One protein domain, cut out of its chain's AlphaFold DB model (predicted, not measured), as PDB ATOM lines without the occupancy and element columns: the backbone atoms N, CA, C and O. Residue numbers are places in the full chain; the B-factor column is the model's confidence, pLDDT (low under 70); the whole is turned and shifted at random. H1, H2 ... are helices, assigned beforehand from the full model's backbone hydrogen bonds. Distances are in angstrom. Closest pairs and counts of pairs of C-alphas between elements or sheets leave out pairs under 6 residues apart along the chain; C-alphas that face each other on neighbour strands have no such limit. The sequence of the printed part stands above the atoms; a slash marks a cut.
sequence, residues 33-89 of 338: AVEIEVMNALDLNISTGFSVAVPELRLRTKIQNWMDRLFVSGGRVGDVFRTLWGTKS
ATOM      1  N   ALA A  33     -24.403  21.799 -29.340       84.88
ATOM      2  CA  ALA A  33     -23.152  22.522 -29.170       84.88
ATOM      3  C   ALA A  33     -22.192  21.695 -28.310       84.88
ATOM      4  O   ALA A  33     -22.550  21.213 -27.235       84.88
ATOM      5  N   VAL A  34     -20.965  21.516 -28.797       85.25
ATOM      6  CA  VAL A  34     -19.885  20.854 -28.064       85.25
ATOM      7  C   VAL A  34     -18.978  21.910 -27.449       85.25
ATOM      8  O   VAL A  34     -18.248  22.608 -28.152       85.25
ATOM      9  N   GLU A  35     -18.976  21.982 -26.123       86.19
ATOM     10  CA  GLU A  35     -18.090  22.873 -25.377       86.19
ATOM     11  C   GLU A  35     -16.688  22.265 -25.206       86.19
ATOM     12  O   GLU A  35     -16.510  21.040 -25.141       86.19
ATOM     13  N   ILE A  36     -15.681  23.140 -25.154       83.81
ATOM     14  CA  ILE A  36     -14.283  22.787 -24.896       83.81
ATOM     15  C   ILE A  36     -13.944  23.274 -23.493       83.81
ATOM     16  O   ILE A  36     -13.937  24.478 -23.236       83.81
ATOM     17  N   GLU A  37     -13.654  22.340 -22.594       76.81
ATOM     18  CA  GLU A  37     -13.231  22.683 -21.245       76.81
ATOM     19  C   GLU A  37     -11.791  23.196 -21.258       76.81
ATOM     20  O   GLU A  37     -10.910  22.671 -21.942       76.81
ATOM     21  N   VAL A  38     -11.551  24.253 -20.492       77.06
ATOM     22  CA  VAL A  38     -10.230  24.853 -20.352       77.06
ATOM     23  C   VAL A  38      -9.598  24.302 -19.082       77.06
ATOM     24  O   VAL A  38     -10.110  24.515 -17.982       77.06
ATOM     25  N   MET A  39      -8.469  23.605 -19.217       67.94
ATOM     26  CA  MET A  39      -7.746  23.095 -18.056       67.94
ATOM     27  C   MET A  39      -7.058  24.252 -17.328       67.94
ATOM     28  O   MET A  39      -6.167  24.912 -17.871       67.94
ATOM     29  N   ASN A  40      -7.462  24.480 -16.080       64.44
ATOM     30  CA  ASN A  40      -6.751  25.363 -15.165       64.44
ATOM     31  C   ASN A  40      -5.575  24.610 -14.549       64.44
ATOM     32  O   ASN A  40      -5.768  23.671 -13.777       64.44
ATOM     33  N   ALA A  41      -4.353  25.046 -14.850       58.12
ATOM     34  CA  ALA A  41      -3.196  24.667 -14.057       58.12
ATOM     35  C   ALA A  41      -3.301  25.389 -12.706       58.12
ATOM     36  O   ALA A  41      -2.936  26.555 -12.581       58.12
ATOM     37  N   LEU A  42      -3.853  24.716 -11.693       57.69
ATOM     38  CA  LEU A  42      -3.893  25.208 -10.315       57.69
ATOM     39  C   LEU A  42      -2.507  25.046  -9.660       57.69
ATOM     40  O   LEU A  42      -2.382  24.399  -8.625       57.69
ATOM     41  N   ASP A  43      -1.457  25.569 -10.291       54.72
ATOM     42  CA  ASP A  43      -0.100  25.530  -9.751       54.72
ATOM     43  C   ASP A  43       0.424  26.959  -9.569       54.72
ATOM     44  O   ASP A  43       0.520  27.744 -10.512       54.72
ATOM     45  N   LEU A  44       0.725  27.312  -8.317       56.22
ATOM     46  CA  LEU A  44       0.974  28.678  -7.831       56.22
ATOM     47  C   LEU A  44       2.260  29.332  -8.380       56.22
ATOM     48  O   LEU A  44       2.567  30.457  -7.996       56.22
ATOM     49  N   ASN A  45       3.020  28.658  -9.251       58.44
ATOM     50  CA  ASN A  45       4.350  29.104  -9.689       58.44
ATOM     51  C   ASN A  45       4.603  29.053 -11.205       58.44
ATOM     52  O   ASN A  45       5.742  29.255 -11.627       58.44
ATOM     53  N   ILE A  46       3.587  28.820 -12.043       57.25
ATOM     54  CA  ILE A  46       3.765  28.834 -13.503       57.25
ATOM     55  C   ILE A  46       2.770  29.813 -14.127       57.25
ATOM     56  O   ILE A  46       1.561  29.621 -14.076       57.25
ATOM     57  N   SER A  47       3.289  30.870 -14.756       55.28
ATOM     58  CA  SER A  47       2.519  31.891 -15.483       55.28
ATOM     59  C   SER A  47       1.969  31.406 -16.834       55.28
ATOM     60  O   SER A  47       1.741  32.204 -17.743       55.28
ATOM     61  N   THR A  48       1.761  30.101 -17.010       55.75
ATOM     62  CA  THR A  48       1.088  29.568 -18.195       55.75
ATOM     63  C   THR A  48      -0.406  29.593 -17.933       55.75
ATOM     64  O   THR A  48      -0.927  28.779 -17.175       55.75
ATOM     65  N   GLY A  49      -1.071  30.582 -18.530       59.44
ATOM     66  CA  GLY A  49      -2.519  30.739 -18.467       59.44
ATOM     67  C   GLY A  49      -3.288  29.543 -19.033       59.44
ATOM     68  O   GLY A  49      -2.715  28.590 -19.556       59.44
ATOM     69  N   PHE A  50      -4.612  29.632 -18.912       69.50
ATOM     70  CA  PHE A  50      -5.624  28.802 -19.568       69.50
ATOM     71  C   PHE A  50      -5.117  28.131 -20.862       69.50
ATOM     72  O   PHE A  50      -4.835  28.818 -21.845       69.50
ATOM     73  N   SER A  51      -4.986  26.798 -20.871       72.44
ATOM     74  CA  SER A  51      -4.485  26.049 -22.035       72.44
ATOM     75  C   SER A  51      -5.486  24.986 -22.492       72.44
ATOM     76  O   SER A  51      -6.188  24.384 -21.681       72.44
ATOM     77  N   VAL A  52      -5.561  24.773 -23.810       77.25
ATOM     78  CA  VAL A  52      -6.402  23.751 -24.449       77.25
ATOM     79  C   VAL A  52      -5.491  22.764 -25.168       77.25
ATOM     80  O   VAL A  52      -4.659  23.153 -25.991       77.25
ATOM     81  N   ALA A  53      -5.643  21.473 -24.879       82.88
ATOM     82  CA  ALA A  53      -4.850  20.437 -25.525       82.88
ATOM     83  C   ALA A  53      -5.272  20.258 -26.998       82.88
ATOM     84  O   ALA A  53      -6.442  20.039 -27.310       82.88
ATOM     85  N   VAL A  54      -4.310  20.275 -27.929       86.31
ATOM     86  CA  VAL A  54      -4.572  20.089 -29.375       86.31
ATOM     87  C   VAL A  54      -5.310  18.773 -29.699       86.31
ATOM     88  O   VAL A  54      -6.205  18.792 -30.551       86.31
ATOM     89  N   PRO A  55      -5.004  17.626 -29.056       87.44
ATOM     90  CA  PRO A  55      -5.776  16.399 -29.258       87.44
ATOM     91  C   PRO A  55      -7.242  16.532 -28.833       87.44
ATOM     92  O   PRO A  55      -8.116  15.993 -29.513       87.44
ATOM     93  N   GLU A  56      -7.521  17.279 -27.763       86.50
ATOM     94  CA  GLU A  56      -8.889  17.539 -27.314       86.50
ATOM     95  C   GLU A  56      -9.634  18.411 -28.325       86.50
ATOM     96  O   GLU A  56     -10.731  18.052 -28.742       86.50
ATOM     97  N   LEU A  57      -9.008  19.474 -28.835       89.69
ATOM     98  CA  LEU A  57      -9.596  20.300 -29.894       89.69
ATOM     99  C   LEU A  57      -9.961  19.467 -31.139       89.69
ATOM    100  O   LEU A  57     -11.036  19.620 -31.726       89.69
ATOM    101  N   ARG A  58      -9.097  18.524 -31.534       92.06
ATOM    102  CA  ARG A  58      -9.376  17.615 -32.656       92.06
ATOM    103  C   ARG A  58     -10.534  16.659 -32.356       92.06
ATOM    104  O   ARG A  58     -11.320  16.365 -33.252       92.06
ATOM    105  N   LEU A  59     -10.645  16.168 -31.126       91.75
ATOM    106  CA  LEU A  59     -11.757  15.312 -30.721       91.75
ATOM    107  C   LEU A  59     -13.078  16.094 -30.736       91.75
ATOM    108  O   LEU A  59     -14.037  15.659 -31.369       91.75
ATOM    109  N   ARG A  60     -13.107  17.277 -30.117       91.94
ATOM    110  CA  ARG A  60     -14.296  18.135 -30.002       91.94
ATOM    111  C   ARG A  60     -14.820  18.569 -31.370       91.94
ATOM    112  O   ARG A  60     -16.009  18.436 -31.633       91.94
ATOM    113  N   THR A  61     -13.934  18.956 -32.290       91.44
ATOM    114  CA  THR A  61     -14.314  19.288 -33.679       91.44
ATOM    115  C   THR A  61     -14.924  18.098 -34.427       91.44
ATOM    116  O   THR A  61     -15.845  18.273 -35.224       91.44
ATOM    117  N   LYS A  62     -14.465  16.863 -34.180       91.94
ATOM    118  CA  LYS A  62     -15.084  15.659 -34.759       91.94
ATOM    119  C   LYS A  62     -16.437  15.337 -34.130       91.94
ATOM    120  O   LYS A  62     -17.336  14.942 -34.867       91.94
ATOM    121  N   ILE A  63     -16.589  15.532 -32.819       92.25
ATOM    122  CA  ILE A  63     -17.869  15.343 -32.123       92.25
ATOM    123  C   ILE A  63     -18.897  16.374 -32.600       92.25
ATOM    124  O   ILE A  63     -20.024  15.980 -32.874       92.25
ATOM    125  N   GLN A  64     -18.519  17.640 -32.805       91.38
ATOM    126  CA  GLN A  64     -19.440  18.654 -33.336       91.38
ATOM    127  C   GLN A  64     -19.974  18.243 -34.715       91.38
ATOM    128  O   GLN A  64     -21.174  18.082 -34.891       91.38
ATOM    129  N   ASN A  65     -19.077  17.914 -35.652       89.69
ATOM    130  CA  ASN A  65     -19.469  17.434 -36.982       89.69
ATOM    131  C   ASN A  65     -20.354  16.174 -36.937       89.69
ATOM    132  O   ASN A  65     -21.173  15.949 -37.826       89.69
ATOM    133  N   TRP A  66     -20.144  15.309 -35.943       90.31
ATOM    134  CA  TRP A  66     -20.960  14.121 -35.723       90.31
ATOM    135  C   TRP A  66     -22.368  14.486 -35.238       90.31
ATOM    136  O   TRP A  66     -23.348  13.986 -35.789       90.31
ATOM    137  N   MET A  67     -22.461  15.389 -34.259       89.62
ATOM    138  CA  MET A  67     -23.723  15.875 -33.710       89.62
ATOM    139  C   MET A  67     -24.535  16.668 -34.736       89.62
ATOM    140  O   MET A  67     -25.731  16.429 -34.850       89.62
ATOM    141  N   ASP A  68     -23.903  17.516 -35.550       89.19
ATOM    142  CA  ASP A  68     -24.587  18.277 -36.606       89.19
ATOM    143  C   ASP A  68     -25.253  17.344 -37.630       89.19
ATOM    144  O   ASP A  68     -26.392  17.546 -38.052       89.19
ATOM    145  N   ARG A  69     -24.565  16.257 -38.008       88.06
ATOM    146  CA  ARG A  69     -25.114  15.240 -38.921       88.06
ATOM    147  C   ARG A  69     -26.226  14.422 -38.282       88.06
ATOM    148  O   ARG A  69     -27.147  14.011 -38.987       88.06
ATOM    149  N   LEU A  70     -26.124  14.157 -36.981       87.50
ATOM    150  CA  LEU A  70     -27.170  13.487 -36.217       87.50
ATOM    151  C   LEU A  70     -28.416  14.376 -36.113       87.50
ATOM    152  O   LEU A  70     -29.522  13.880 -36.284       87.50
ATOM    153  N   PHE A  71     -28.243  15.680 -35.908       85.94
ATOM    154  CA  PHE A  71     -29.338  16.641 -35.787       85.94
ATOM    155  C   PHE A  71     -30.145  16.785 -37.081       85.94
ATOM    156  O   PHE A  71     -31.369  16.836 -37.052       85.94
ATOM    157  N   VAL A  72     -29.471  16.760 -38.236       85.31
ATOM    158  CA  VAL A  72     -30.135  16.745 -39.557       85.31
ATOM    159  C   VAL A  72     -30.728  15.373 -39.883       85.31
ATOM    160  O   VAL A  72     -31.604  15.254 -40.741       85.31
ATOM    161  N   SER A  73     -30.252  14.309 -39.234       83.69
ATOM    162  CA  SER A  73     -30.766  12.970 -39.485       83.69
ATOM    163  C   SER A  73     -32.174  12.802 -38.928       83.69
ATOM    164  O   SER A  73     -32.490  13.252 -37.831       83.69
ATOM    165  N   GLY A  74     -33.038  12.130 -39.690       77.94
ATOM    166  CA  GLY A  74     -34.362  11.777 -39.194       77.94
ATOM    167  C   GLY A  74     -34.268  10.846 -37.981       77.94
ATOM    168  O   GLY A  74     -33.325  10.070 -37.852       77.94
ATOM    169  N   GLY A  75     -35.291  10.839 -37.125       78.12
ATOM    170  CA  GLY A  75     -35.324   9.996 -35.916       78.12
ATOM    171  C   GLY A  75     -35.365   8.477 -36.158       78.12
ATOM    172  O   GLY A  75     -35.494   7.704 -35.211       78.12
ATOM    173  N   ARG A  76     -35.289   8.011 -37.411       80.94
ATOM    174  CA  ARG A  76     -35.253   6.582 -37.743       80.94
ATOM    175  C   ARG A  76     -33.811   6.095 -37.767       80.94
ATOM    176  O   ARG A  76     -32.964   6.688 -38.422       80.94
ATOM    177  N   VAL A  77     -33.568   4.928 -37.173       82.19
ATOM    178  CA  VAL A  77     -32.236   4.289 -37.126       82.19
ATOM    179  C   VAL A  77     -31.587   4.172 -38.516       82.19
ATOM    180  O   VAL A  77     -30.386   4.363 -38.664       82.19
ATOM    181  N   GLY A  78     -32.377   3.918 -39.560       82.19
ATOM    182  CA  GLY A  78     -31.870   3.854 -40.935       82.19
ATOM    183  C   GLY A  78     -31.423   5.177 -41.509       82.19
ATOM    184  O   GLY A  78     -30.447   5.206 -42.256       82.19
ATOM    185  N   ASP A  79     -32.133   6.244 -41.161       84.38
ATOM    186  CA  ASP A  79     -31.787   7.591 -41.589       84.38
ATOM    187  C   ASP A  79     -30.501   8.014 -40.869       84.38
ATOM    188  O   ASP A  79     -29.575   8.468 -41.534       84.38
ATOM    189  N   VAL A  80     -30.371   7.710 -39.571       85.62
ATOM    190  CA  VAL A  80     -29.135   7.904 -38.788       85.62
ATOM    191  C   VAL A  80     -27.942   7.170 -39.409       85.62
ATOM    192  O   VAL A  80     -26.887   7.761 -39.621       85.62
ATOM    193  N   PHE A  81     -28.074   5.883 -39.744       86.50
ATOM    194  CA  PHE A  81     -26.971   5.124 -40.352       86.50
ATOM    195  C   PHE A  81     -26.590   5.668 -41.730       86.50
ATOM    196  O   PHE A  81     -25.409   5.714 -42.088       86.50
ATOM    197  N   ARG A  82     -27.582   6.145 -42.484       85.38
ATOM    198  CA  ARG A  82     -27.369   6.738 -43.798       85.38
ATOM    199  C   ARG A  82     -26.673   8.093 -43.717       85.38
ATOM    200  O   ARG A  82     -25.770   8.327 -44.515       85.38
ATOM    201  N   THR A  83     -27.062   8.971 -42.798       85.88
ATOM    202  CA  THR A  83     -26.427  10.290 -42.639       85.88
ATOM    203  C   THR A  83     -25.030  10.179 -42.042       85.88
ATOM    204  O   THR A  83     -24.123  10.905 -42.450       85.88
ATOM    205  N   LEU A  84     -24.839   9.259 -41.096       86.12
ATOM    206  CA  LEU A  84     -23.591   9.129 -40.365       86.12
ATOM    207  C   LEU A  84     -22.529   8.335 -41.138       86.12
ATOM    208  O   LEU A  84     -21.376   8.763 -41.217       86.12
ATOM    209  N   TRP A  85     -22.912   7.195 -41.719       86.06
ATOM    210  CA  TRP A  85     -21.982   6.237 -42.330       86.06
ATOM    211  C   TRP A  85     -22.208   6.003 -43.825       86.06
ATOM    212  O   TRP A  85     -21.447   5.259 -44.440       86.06
ATOM    213  N   GLY A  86     -23.232   6.605 -44.438       84.88
ATOM    214  CA  GLY A  86     -23.528   6.425 -45.864       84.88
ATOM    215  C   GLY A  86     -24.026   5.023 -46.231       84.88
ATOM    216  O   GLY A  86     -24.207   4.721 -47.411       84.88
ATOM    217  N   THR A  87     -24.267   4.157 -45.245       81.38
ATOM    218  CA  THR A  87     -24.719   2.786 -45.467       81.38
ATOM    219  C   THR A  87     -26.235   2.711 -45.376       81.38
ATOM    220  O   THR A  87     -26.875   3.257 -44.477       81.38
ATOM    221  N   LYS A  88     -26.844   2.012 -46.334       73.38
ATOM    222  CA  LYS A  88     -28.246   1.619 -46.215       73.38
ATOM    223  C   LYS A  88     -28.287   0.391 -45.314       73.38
ATOM    224  O   LYS A  88     -27.634  -0.602 -45.628       73.38
ATOM    225  N   SER A  89     -29.044   0.451 -44.220       64.19
ATOM    226  CA  SER A  89     -29.338  -0.759 -43.450       64.19
ATOM    227  C   SER A  89     -30.018  -1.768 -44.378       64.19
ATOM    228  O   SER A  89     -31.066  -1.471 -44.953       64.19
TER     229      SER A  89
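AT A GLANCE: This is residues 33 to 89 of the 338 residues of an uncharacterized protein of Alistipes finegoldii CAG:68 (UniProt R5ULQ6). From Ala 33 an unnamed stretch runs out to a loop at one end of a thin rod, where residues 42 to 47 stick out, and folds back to enter the long helix H1. H1 runs on toward the other end, where the short helix H2 folds back on its last part as a helical hairpin. The printed part has 57 residues with two named helices, H1 then H2, and no named strand; the class is all helix, though the helices hold 28 of the 57 residues, under half. The whole is extended, with a radius of gyration of the C-alphas of 17.6 A and spans of 56 by 16 by 11 A.

HOW THE PARTS SIT: Residues 33 to 53 hold no named element, and their C-alphas lie 5 to 32 A from the mean of all C-alphas. Within this stretch, residues 42 to 47 stand free. H1, residues 54 to 72, touches H2, residues 77 to 85, with its residues 66 to 70 alone. Their closest C-alphas are those of Arg 69 and Thr 83, 6.3 A apart. The two form a helical hairpin at a steep tilt of 40 degrees, opposite ways. In H1 and H2 every O i to N i+4 pair is within hydrogen-bond range.

IN THESE COORDINATES: The printed part begins with C-alpha 33 at (-23.152, 22.522, -29.170). H1 spans 27.7 A from C-alpha 54 at (-4.572, 20.089, -29.375) to C-alpha 72. H2 spans 11.7 A and ends with C-alpha 85 at (-21.982, 6.237, -42.330).

THE WHOLE: The two C-alphas farthest apart, those of Asn 45 and Ser 89, are 56.3 A apart. The printed part has no cut, and the link from H1 to H2, 4 residues, is tight. The mean pLDDT of the printed part is 79.4; residues 39 to 50 and residue 89 are under 70.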